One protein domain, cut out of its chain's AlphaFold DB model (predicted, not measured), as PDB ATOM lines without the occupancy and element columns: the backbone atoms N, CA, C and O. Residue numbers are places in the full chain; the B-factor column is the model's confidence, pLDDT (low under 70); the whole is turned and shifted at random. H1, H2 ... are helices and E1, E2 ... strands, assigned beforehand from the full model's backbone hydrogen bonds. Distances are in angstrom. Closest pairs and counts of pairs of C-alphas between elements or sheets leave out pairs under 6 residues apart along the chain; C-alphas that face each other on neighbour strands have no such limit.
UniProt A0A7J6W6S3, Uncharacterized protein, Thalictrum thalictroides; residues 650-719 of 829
ATOM      1  N   SER A 650     143.871 231.897 174.176       70.06
ATOM      2  CA  SER A 650     144.726 233.045 173.875       70.06
ATOM      3  C   SER A 650     145.087 233.790 175.143       70.06
ATOM      4  O   SER A 650     144.244 233.975 176.017       70.06
ATOM      5  N   PHE A 651     146.341 234.224 175.225       81.38
ATOM      6  CA  PHE A 651     146.783 235.120 176.281       81.38
ATOM      7  C   PHE A 651     146.216 236.515 176.027       81.38
ATOM      8  O   PHE A 651     146.371 237.059 174.933       81.38
ATOM      9  N   GLN A 652     145.515 237.056 177.018       76.19
ATOM     10  CA  GLN A 652     144.808 238.329 176.938       76.19
ATOM     11  C   GLN A 652     145.087 239.147 178.207       76.19
ATOM     12  O   GLN A 652     145.216 238.585 179.299       76.19
ATOM     13  N   LYS A 653     145.174 240.480 178.084       74.88
ATOM     14  CA  LYS A 653     145.243 241.361 179.257       74.88
ATOM     15  C   LYS A 653     143.848 241.476 179.869       74.88
ATOM     16  O   LYS A 653     142.948 242.064 179.269       74.88
ATOM     17  N   VAL A 654     143.698 240.918 181.061       76.19
ATOM     18  CA  VAL A 654     142.454 240.901 181.838       76.19
ATOM     19  C   VAL A 654     142.598 241.843 183.027       76.19
ATOM     20  O   VAL A 654     143.669 241.938 183.619       76.19
ATOM     21  N   GLU A 655     141.522 242.531 183.382       65.38
ATOM     22  CA  GLU A 655     141.372 243.192 184.676       65.38
ATOM     23  C   GLU A 655     140.572 242.264 185.593       65.38
ATOM     24  O   GLU A 655     139.461 241.848 185.270       65.38
ATOM     25  N   LEU A 656     141.193 241.867 186.705       73.06
ATOM     26  CA  LEU A 656     140.661 240.878 187.638       73.06
ATOM     27  C   LEU A 656     140.052 241.574 188.853       73.06
ATOM     28  O   LEU A 656     140.692 242.429 189.470       73.06
ATOM     29  N   SER A 657     138.838 241.172 189.216       69.12
ATOM     30  CA  SER A 657     138.230 241.535 190.494       69.12
ATOM     31  C   SER A 657     138.621 240.538 191.592       69.12
ATOM     32  O   SER A 657     139.171 239.470 191.320       69.12
ATOM     33  N   GLU A 658     138.335 240.865 192.854       65.06
ATOM     34  CA  GLU A 658     138.781 240.032 193.983       65.06
ATOM     35  C   GLU A 658     138.039 238.682 194.064       65.06
ATOM     36  O   GLU A 658     138.568 237.720 194.617       65.06
ATOM     37  N   SER A 659     136.878 238.563 193.407       67.06
ATOM     38  CA  SER A 659     136.166 237.299 193.174       67.06
ATOM     39  C   SER A 659     136.694 236.498 191.970       67.06
ATOM     40  O   SER A 659     136.489 235.284 191.912       67.06
ATOM     41  N   ASP A 660     137.419 237.116 191.028       70.06
ATOM     42  CA  ASP A 660     138.042 236.402 189.904       70.06
ATOM     43  C   ASP A 660     139.346 235.693 190.297       70.06
ATOM     44  O   ASP A 660     139.712 234.708 189.655       70.06
ATOM     45  N   PHE A 661     140.037 236.139 191.353       74.31
ATOM     46  CA  PHE A 661     141.317 235.561 191.789       74.31
ATOM     47  C   PHE A 661     141.226 234.065 192.138       74.31
ATOM     48  O   PHE A 661     142.115 233.290 191.785       74.31
ATOM     49  N   GLN A 662     140.105 233.607 192.707       72.12
ATOM     50  CA  GLN A 662     139.868 232.173 192.912       72.12
ATOM     51  C   GLN A 662     139.550 231.434 191.594       72.12
ATOM     52  O   GLN A 662     139.903 230.268 191.422       72.12
ATOM     53  N   ARG A 663     138.926 232.119 190.624       75.31
ATOM     54  CA  ARG A 663     138.485 231.589 189.313       75.31
ATOM     55  C   ARG A 663     139.629 231.381 188.308       75.31
ATOM     56  O   ARG A 663     139.424 230.793 187.235       75.31
ATOM     57  N   ILE A 664     140.820 231.891 188.623       78.12
ATOM     58  CA  ILE A 664     142.030 231.768 187.800       78.12
ATOM     59  C   ILE A 664     143.061 230.777 188.347       78.12
ATOM     60  O   ILE A 664     144.020 230.460 187.642       78.12
ATOM     61  N   VAL A 665     142.855 230.229 189.547       79.31
ATOM     62  CA  VAL A 665     143.673 229.120 190.054       79.31
ATOM     63  C   VAL A 665     143.584 227.933 189.079       79.31
ATOM     64  O   VAL A 665     142.526 227.624 188.530       79.31
ATOM     65  N   GLY A 666     144.724 227.309 188.787       73.56
ATOM     66  CA  GLY A 666     144.881 226.265 187.771       73.56
ATOM     67  C   GLY A 666     145.064 226.766 186.329       73.56
ATOM     68  O   GLY A 666     145.369 225.954 185.453       73.56
ATOM     69  N   ARG A 667     144.913 228.069 186.043       81.44
ATOM     70  CA  ARG A 667     145.105 228.628 184.689       81.44
ATOM     71  C   ARG A 667     146.566 228.924 184.371       81.44
ATOM     72  O   ARG A 667     147.391 229.146 185.259       81.44
ATOM     73  N   ARG A 668     146.861 228.998 183.068       83.88
ATOM     74  CA  ARG A 668     148.120 229.536 182.545       83.88
ATOM     75  C   ARG A 668     148.114 231.061 182.628       83.88
ATOM     76  O   ARG A 668     147.158 231.712 182.208       83.88
ATOM     77  N   VAL A 669     149.214 231.616 183.112       86.12
ATOM     78  CA  VAL A 669     149.475 233.056 183.205       86.12
ATOM     79  C   VAL A 669     150.830 233.357 182.565       86.12
ATOM     80  O   VAL A 669     151.704 232.488 182.521       86.12
ATOM     81  N   LYS A 670     151.020 234.574 182.058       85.94
ATOM     82  CA  LYS A 670     152.349 235.159 181.867       85.94
ATOM     83  C   LYS A 670     152.510 236.349 182.794       85.94
ATOM     84  O   LYS A 670     151.614 237.186 182.837       85.94
ATOM     85  N   VAL A 671     153.661 236.467 183.439       85.81
ATOM     86  CA  VAL A 671     154.080 237.648 184.204       85.81
ATOM     87  C   VAL A 671     155.185 238.355 183.425       85.81
ATOM     88  O   VAL A 671     156.090 237.697 182.904       85.81
ATOM     89  N   TYR A 672     155.117 239.679 183.309       82.94
ATOM     90  CA  TYR A 672     156.206 240.500 182.793       82.94
ATOM     91  C   TYR A 672     157.110 240.933 183.943       82.94
ATOM     92  O   TYR A 672     156.726 241.757 184.766       82.94
ATOM     93  N   TRP A 673     158.331 240.416 183.957       77.88
ATOM     94  CA  TRP A 673     159.353 240.795 184.918       77.88
ATOM     95  C   TRP A 673     160.058 242.072 184.457       77.88
ATOM     96  O   TRP A 673     160.671 242.107 183.386       77.88
ATOM     97  N   SER A 674     159.986 243.118 185.281       63.06
ATOM     98  CA  SER A 674     160.573 244.435 185.013       63.06
ATOM     99  C   SER A 674     162.102 244.382 184.912       63.06
ATOM    100  O   SER A 674     162.656 244.799 183.895       63.06
ATOM    101  N   GLY A 675     162.775 243.796 185.910       64.38
ATOM    102  CA  GLY A 675     164.240 243.728 185.995       64.38
ATOM    103  C   GLY A 675     164.909 242.989 184.829       64.38
ATOM    104  O   GLY A 675     165.961 243.402 184.357       64.38
ATOM    105  N   SER A 676     164.267 241.945 184.293       62.25
ATOM    106  CA  SER A 676     164.758 241.198 183.121       62.25
ATOM    107  C   SER A 676     164.107 241.621 181.793       62.25
ATOM    108  O   SER A 676     164.438 241.060 180.744       62.25
ATOM    109  N   ARG A 677     163.187 242.600 181.828       69.25
ATOM    110  CA  ARG A 677     162.368 243.119 180.711       69.25
ATOM    111  C   ARG A 677     161.707 242.023 179.856       69.25
ATOM    112  O   ARG A 677     161.661 242.116 178.624       69.25
ATOM    113  N   ARG A 678     161.241 240.935 180.482       74.06
ATOM    114  CA  ARG A 678     160.829 239.688 179.800       74.06
ATOM    115  C   ARG A 678     159.553 239.086 180.383       74.06
ATOM    116  O   ARG A 678     159.283 239.183 181.571       74.06
ATOM    117  N   TRP A 679     158.799 238.403 179.524       82.06
ATOM    118  CA  TRP A 679     157.642 237.601 179.924       82.06
ATOM    119  C   TRP A 679     158.054 236.171 180.303       82.06
ATOM    120  O   TRP A 679     158.783 235.511 179.549       82.06
ATOM    121  N   PHE A 680     157.529 235.692 181.429       81.19
ATOM    122  CA  PHE A 680     157.674 234.335 181.960       81.19
ATOM    123  C   PHE A 680     156.292 233.697 182.054       81.19
ATOM    124  O   PHE A 680     155.358 234.324 182.547       81.19
ATOM    125  N   SER A 681     156.135 232.480 181.535       86.94
ATOM    126  CA  SER A 681     154.868 231.745 181.558       86.94
ATOM    127  C   SER A 681     154.846 230.717 182.680       86.94
ATOM    128  O   SER A 681     155.835 230.028 182.909       86.94
ATOM    129  N   GLY A 682     153.705 230.594 183.353       87.31
ATOM    130  CA  GLY A 682     153.506 229.687 184.477       87.31
ATOM    131  C   GLY A 682     152.052 229.251 184.634       87.31
ATOM    132  O   GLY A 682     151.198 229.541 183.791       87.31
ATOM    133  N   CYS A 683     151.777 228.545 185.724       86.00
ATOM    134  CA  CYS A 683     150.456 228.114 186.161       86.00
ATOM    135  C   CYS A 683     150.176 228.666 187.562       86.00
ATOM    136  O   CYS A 683     150.986 228.476 188.468       86.00
ATOM    137  N   ILE A 684     149.011 229.281 187.766       87.38
ATOM    138  CA  ILE A 684     148.572 229.701 189.104       87.38
ATOM    139  C   ILE A 684     148.223 228.437 189.907       87.38
ATOM    140  O   ILE A 684     147.402 227.631 189.472       87.38
ATOM    141  N   LYS A 685     148.867 228.235 191.056       85.75
ATOM    142  CA  LYS A 685     148.737 227.059 191.933       85.75
ATOM    143  C   LYS A 685     147.741 227.265 193.067       85.75
ATOM    144  O   LYS A 685     146.970 226.357 193.356       85.75
ATOM    145  N   SER A 686     147.756 228.439 193.687       81.19
ATOM    146  CA  SER A 686     146.864 228.823 194.784       81.19
ATOM    147  C   SER A 686     146.753 230.347 194.868       81.19
ATOM    148  O   SER A 686     147.527 231.072 194.239       81.19
ATOM    149  N   PHE A 687     145.781 230.827 195.639       86.19
ATOM    150  CA  PHE A 687     145.578 232.239 195.948       86.19
ATOM    151  C   PHE A 687     145.372 232.387 197.461       86.19
ATOM    152  O   PHE A 687     144.526 231.700 198.033       86.19
ATOM    153  N   ASP A 688     146.147 233.259 198.108       81.44
ATOM    154  CA  ASP A 688     145.937 233.653 199.504       81.44
ATOM    155  C   ASP A 688     145.144 234.962 199.537       81.44
ATOM    156  O   ASP A 688     145.684 236.050 199.322       81.44
ATOM    157  N   SER A 689     143.851 234.847 199.847       73.75
ATOM    158  CA  SER A 689     142.928 235.982 199.941       73.75
ATOM    159  C   SER A 689     143.338 237.014 201.003       73.75
ATOM    160  O   SER A 689     143.101 238.208 200.815       73.75
ATOM    161  N   LYS A 690     144.018 236.600 202.087       75.75
ATOM    162  CA  LYS A 690     144.452 237.512 203.161       75.75
ATOM    163  C   LYS A 690     145.580 238.436 202.697       75.75
ATOM    164  O   LYS A 690     145.584 239.613 203.044       75.75
ATOM    165  N   LYS A 691     146.517 237.914 201.899       75.62
ATOM    166  CA  LYS A 691     147.676 238.664 201.368       75.62
ATOM    167  C   LYS A 691     147.469 239.197 199.944       75.62
ATOM    168  O   LYS A 691     148.268 239.997 199.467       75.62
ATOM    169  N   LYS A 692     146.414 238.744 199.257       77.50
ATOM    170  CA  LYS A 692     146.126 238.967 197.825       77.50
ATOM    171  C   LYS A 692     147.254 238.483 196.892       77.50
ATOM    172  O   LYS A 692     147.407 238.971 195.771       77.50
ATOM    173  N   LEU A 693     148.018 237.487 197.349       82.44
ATOM    174  CA  LEU A 693     149.120 236.861 196.614       82.44
ATOM    175  C   LEU A 693     148.650 235.599 195.889       82.44
ATOM    176  O   LEU A 693     147.863 234.814 196.415       82.44
ATOM    177  N   HIS A 694     149.166 235.391 194.685       84.00
ATOM    178  CA  HIS A 694     148.928 234.216 193.859       84.00
ATOM    179  C   HIS A 694     150.219 233.409 193.791       84.00
ATOM    180  O   HIS A 694     151.227 233.931 193.319       84.00
ATOM    181  N   LYS A 695     150.194 232.137 194.196       85.19
ATOM    182  CA  LYS A 695     151.340 231.248 193.991       85.19
ATOM    183  C   LYS A 695     151.407 230.874 192.518       85.19
ATOM    184  O   LYS A 695     150.492 230.224 192.013       85.19
ATOM    185  N   ILE A 696     152.460 231.268 191.820       87.00
ATOM    186  CA  ILE A 696     152.688 230.976 190.403       87.00
ATOM    187  C   ILE A 696     153.832 229.973 190.320       87.00
ATOM    188  O   ILE A 696     154.921 230.253 190.802       87.00
ATOM    189  N   LEU A 697     153.589 228.809 189.712       85.38
ATOM    190  CA  LEU A 697     154.648 227.881 189.303       85.38
ATOM    191  C   LEU A 697     155.025 228.202 187.854       85.38
ATOM    192  O   LEU A 697     154.201 227.999 186.956       85.38
ATOM    193  N   TYR A 698     156.230 228.702 187.620       87.88
ATOM    194  CA  TYR A 698     156.737 229.038 186.292       87.88
ATOM    195  C   TYR A 698     157.118 227.778 185.479       87.88
ATOM    196  O   TYR A 698     157.169 226.659 185.992       87.88
ATOM    197  N   ASP A 699     157.287 227.926 184.159       76.25
ATOM    198  CA  ASP A 699     157.550 226.824 183.209       76.25
ATOM    199  C   ASP A 699     158.919 226.136 183.379       76.25
ATOM    200  O   ASP A 699     159.137 225.077 182.786       76.25
ATOM    201  N   ASP A 700     159.815 226.760 184.135       72.00
ATOM    202  CA  ASP A 700     161.163 226.328 184.535       72.00
ATOM    203  C   ASP A 700     161.157 225.504 185.836       72.00
ATOM    204  O   ASP A 700     162.073 224.714 186.052       72.00
ATOM    205  N   GLY A 701     160.097 225.609 186.645       70.12
ATOM    206  CA  GLY A 701     159.898 224.846 187.881       70.12
ATOM    207  C   GLY A 701     159.967 225.681 189.162       70.12
ATOM    208  O   GLY A 701     159.630 225.163 190.225       70.12
ATOM    209  N   GLU A 702     160.341 226.959 189.078       70.25
ATOM    210  CA  GLU A 702     160.370 227.863 190.232       70.25
ATOM    211  C   GLU A 702     158.951 228.295 190.638       70.25
ATOM    212  O   GLU A 702     158.052 228.397 189.795       70.25
ATOM    213  N   SER A 703     158.719 228.543 191.935       83.44
ATOM    214  CA  SER A 703     157.409 228.990 192.430       83.44
ATOM    215  C   SER A 703     157.488 230.215 193.335       83.44
ATOM    216  O   SER A 703     158.198 230.194 194.338       83.44
ATOM    217  N   GLU A 704     156.688 231.229 193.020       84.06
ATOM    218  CA  GLU A 704     156.709 232.563 193.628       84.06
ATOM    219  C   GLU A 704     155.293 232.993 194.045       84.06
ATOM    220  O   GLU A 704     154.325 232.662 193.360       84.06
ATOM    221  N   ASP A 705     155.156 233.736 195.147       84.12
ATOM    222  CA  ASP A 705     153.868 234.245 195.639       84.12
ATOM    223  C   ASP A 705     153.701 235.734 195.266       84.12
ATOM    224  O   ASP A 705     154.243 236.616 195.929       84.12
ATOM    225  N   LEU A 706     152.949 236.023 194.194       80.88
ATOM    226  CA  LEU A 706     152.953 237.319 193.496       80.88
ATOM    227  C   LEU A 706     151.592 238.046 193.511       80.88
ATOM    228  O   LEU A 706     150.533 237.442 193.313       80.88
ATOM    229  N   ASN A 707     151.593 239.374 193.670       80.44
ATOM    230  CA  ASN A 707     150.377 240.193 193.580       80.44
ATOM    231  C   ASN A 707     150.049 240.580 192.123       80.44
ATOM    232  O   ASN A 707     150.432 241.649 191.642       80.44
ATOM    233  N   LEU A 708     149.258 239.747 191.439       76.88
ATOM    234  CA  LEU A 708     148.791 240.004 190.067       76.88
ATOM    235  C   LEU A 708     148.034 241.336 189.878       76.88
ATOM    236  O   LEU A 708     147.909 241.786 188.745       76.88
ATOM    237  N   LYS A 709     147.530 241.991 190.936       69.19
ATOM    238  CA  LYS A 709     146.851 243.300 190.822       69.19
ATOM    239  C   LYS A 709     147.835 244.462 190.637       69.19
ATOM    240  O   LYS A 709     147.465 245.465 190.033       69.19
ATOM    241  N   GLY A 710     149.054 244.337 191.166       66.31
ATOM    242  CA  GLY A 710     150.134 245.309 190.957       66.31
ATOM    243  C   GLY A 710     150.937 245.040 189.683       66.31
ATOM    244  O   GLY A 710     151.434 245.974 189.058       66.31
ATOM    245  N   GLU A 711     151.030 243.771 189.280       78.06
ATOM    246  CA  GLU A 711     151.938 243.333 188.224       78.06
ATOM    247  C   GLU A 711     151.364 243.313 186.804       78.06
ATOM    248  O   GLU A 711     150.157 243.249 186.555       78.06
ATOM    249  N   ARG A 712     152.266 243.341 185.818       76.75
ATOM    250  CA  ARG A 712     151.905 243.295 184.394       76.75
ATOM    251  C   ARG A 712     151.767 241.844 183.927       76.75
ATOM    252  O   ARG A 712     152.751 241.228 183.531       76.75
ATOM    253  N   PHE A 713     150.545 241.311 183.922       85.88
ATOM    254  CA  PHE A 713     150.269 239.927 183.508       85.88
ATOM    255  C   PHE A 713     149.366 239.801 182.257       85.88
ATOM    256  O   PHE A 713     148.632 240.717 181.883       85.88
ATOM    257  N   GLU A 714     149.407 238.625 181.624       84.38
ATOM    258  CA  GLU A 714     148.427 238.144 180.636       84.38
ATOM    259  C   GLU A 714     147.862 236.793 181.100       84.38
ATOM    260  O   GLU A 714     148.621 235.905 181.488       84.38
ATOM    261  N   LEU A 715     146.546 236.596 181.012       85.12
ATOM    262  CA  LEU A 715     145.883 235.340 181.382       85.12
ATOM    263  C   LEU A 715     145.517 234.532 180.130       85.12
ATOM    264  O   LEU A 715     145.076 235.111 179.137       85.12
ATOM    265  N   GLU A 716     145.653 233.204 180.164       80.75
ATOM    266  CA  GLU A 716     145.080 232.335 179.127       80.75
ATOM    267  C   GLU A 716     143.550 232.261 179.288       80.75
ATOM    268  O   GLU A 716     143.023 231.697 180.252       80.75
ATOM    269  N   VAL A 717     142.841 232.854 178.326       75.56
ATOM    270  CA  VAL A 717     141.377 232.957 178.288       75.56
ATOM    271  C   VAL A 717     140.834 232.191 177.083       75.56
ATOM    272  O   VAL A 717     141.371 232.272 175.970       75.56
ATOM    273  N   MET A 718     139.743 231.452 177.293       65.38
ATOM    274  CA  MET A 718     138.981 230.823 176.219       65.38
ATOM    275  C   MET A 718     137.987 231.819 175.616       65.38
ATOM    276  O   MET A 718     137.256 232.505 176.330       65.38
ATOM    277  N   SER A 719     137.910 231.862 174.283       43.50
ATOM    278  CA  SER A 719     136.910 232.664 173.566       43.50
ATOM    279  C   SER A 719     135.489 232.246 173.976       43.50
ATOM    280  O   SER A 719     135.027 231.172 173.585       43.50
TER     281      SER A 719
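AT A GLANCE: This is residues 650 to 719 of the 829 residues of an uncharacterized protein of Thalictrum thalictroides (UniProt A0A7J6W6S3). The model is a small, incomplete barrel: one strongly twisted sheet of six strands folds over at a sharp bend in its longest strand, E3, and stays open between E5 and E6, with the link of residues 707 to 712 crossing from one to the other. E1 adds a short edge beside E6, and the one named helix, H1, is a single turn that only grazes the sheet. The printed part has 70 residues, with named elements in the order E1, H1, E2, E3, E4, E5, E6. The sheet's order is E1, E6, E2, E3, E4, E5, antiparallel throughout, and the class is mostly strand. The whole is compact, with a radius of gyration of the C-alphas of 11.2 A and spans of 30 by 29 by 21 A.

HOW THE PARTS SIT: E1, residues 650 to 652, is an edge strand and the antiparallel neighbour of E6, residues 713 to 717, at 139 degrees between their directions; N 652 and O 715 are 2.9 A apart, within hydrogen-bond range. E6 is also the antiparallel neighbour of E2, residues 668 to 673, at 164 degrees, with N 670 and O 714 within hydrogen-bond range at 2.8 A. This pairing is staggered: E6 pairs with E2 over residues 713 to 715 and with E1 over residues 715 to 717. H1, residues 660 to 663, follows E1 in the chain. E1, H1 and E2 form a split strand-helix-strand unit, two strands that run the same way with E6 between them in the sheet, and its crossover is right-handed. H1 only grazes the sheet, with its residues 661 to 663. It is too short for any pair of O i and N i+4 inside it, and its one pair of O i and N i+3 is within range. E2 and E3, residues 678 to 688, form a hairpin at 121 degrees, with N 671 and O 680 2.9 A apart, within hydrogen-bond range. The closest C-alphas of H1 and E3 are those of Gln 662 and Phe 687, 6.5 A apart. E3 bends by 81 degrees at residue 685. E3 and E4, residues 693 to 698, form a hairpin at 130 degrees, with N 685 and O 695 within hydrogen-bond range at 2.7 A. E4 and E5, residues 703 to 706, form a hairpin at 148 degrees, with N 696 and O 704 within that range at 2.8 A. E2, E3, E4 and E5 make a meander, each strand the antiparallel neighbour of the one before. E5 is the other edge strand; it is apart from E6 and from E2.

IN THESE COORDINATES: E1 begins at C-alpha 650, at (144.726, 233.045, 173.875). E2 measures 16.1 A from first to last C-alpha. E3, the longest strand with 11 residues, measures 25.4 A, from C-alpha 678 at (160.829, 239.688, 179.800) to C-alpha 688 at (145.937, 233.653, 199.504). E4 measures 15.0 A and E6 12.4 A. E6 ends at C-alpha 717, at (141.377, 232.957, 178.288).

THE WHOLE: The two C-alphas farthest apart are those of Gly 675 and Ser 719, at 32.0 A, while those of the first and last printed residues, Ser 650 and Ser 719, are 7.8 A apart. The printed part has no cut. The links E1 to H1 and E5 to E6 are short; the other four are tight. The mean pLDDT of the printed part is 77.2, and it is under 70 at residue 655, residues 657 to 659, 674 to 677, 709 to 710 and 718 to 719.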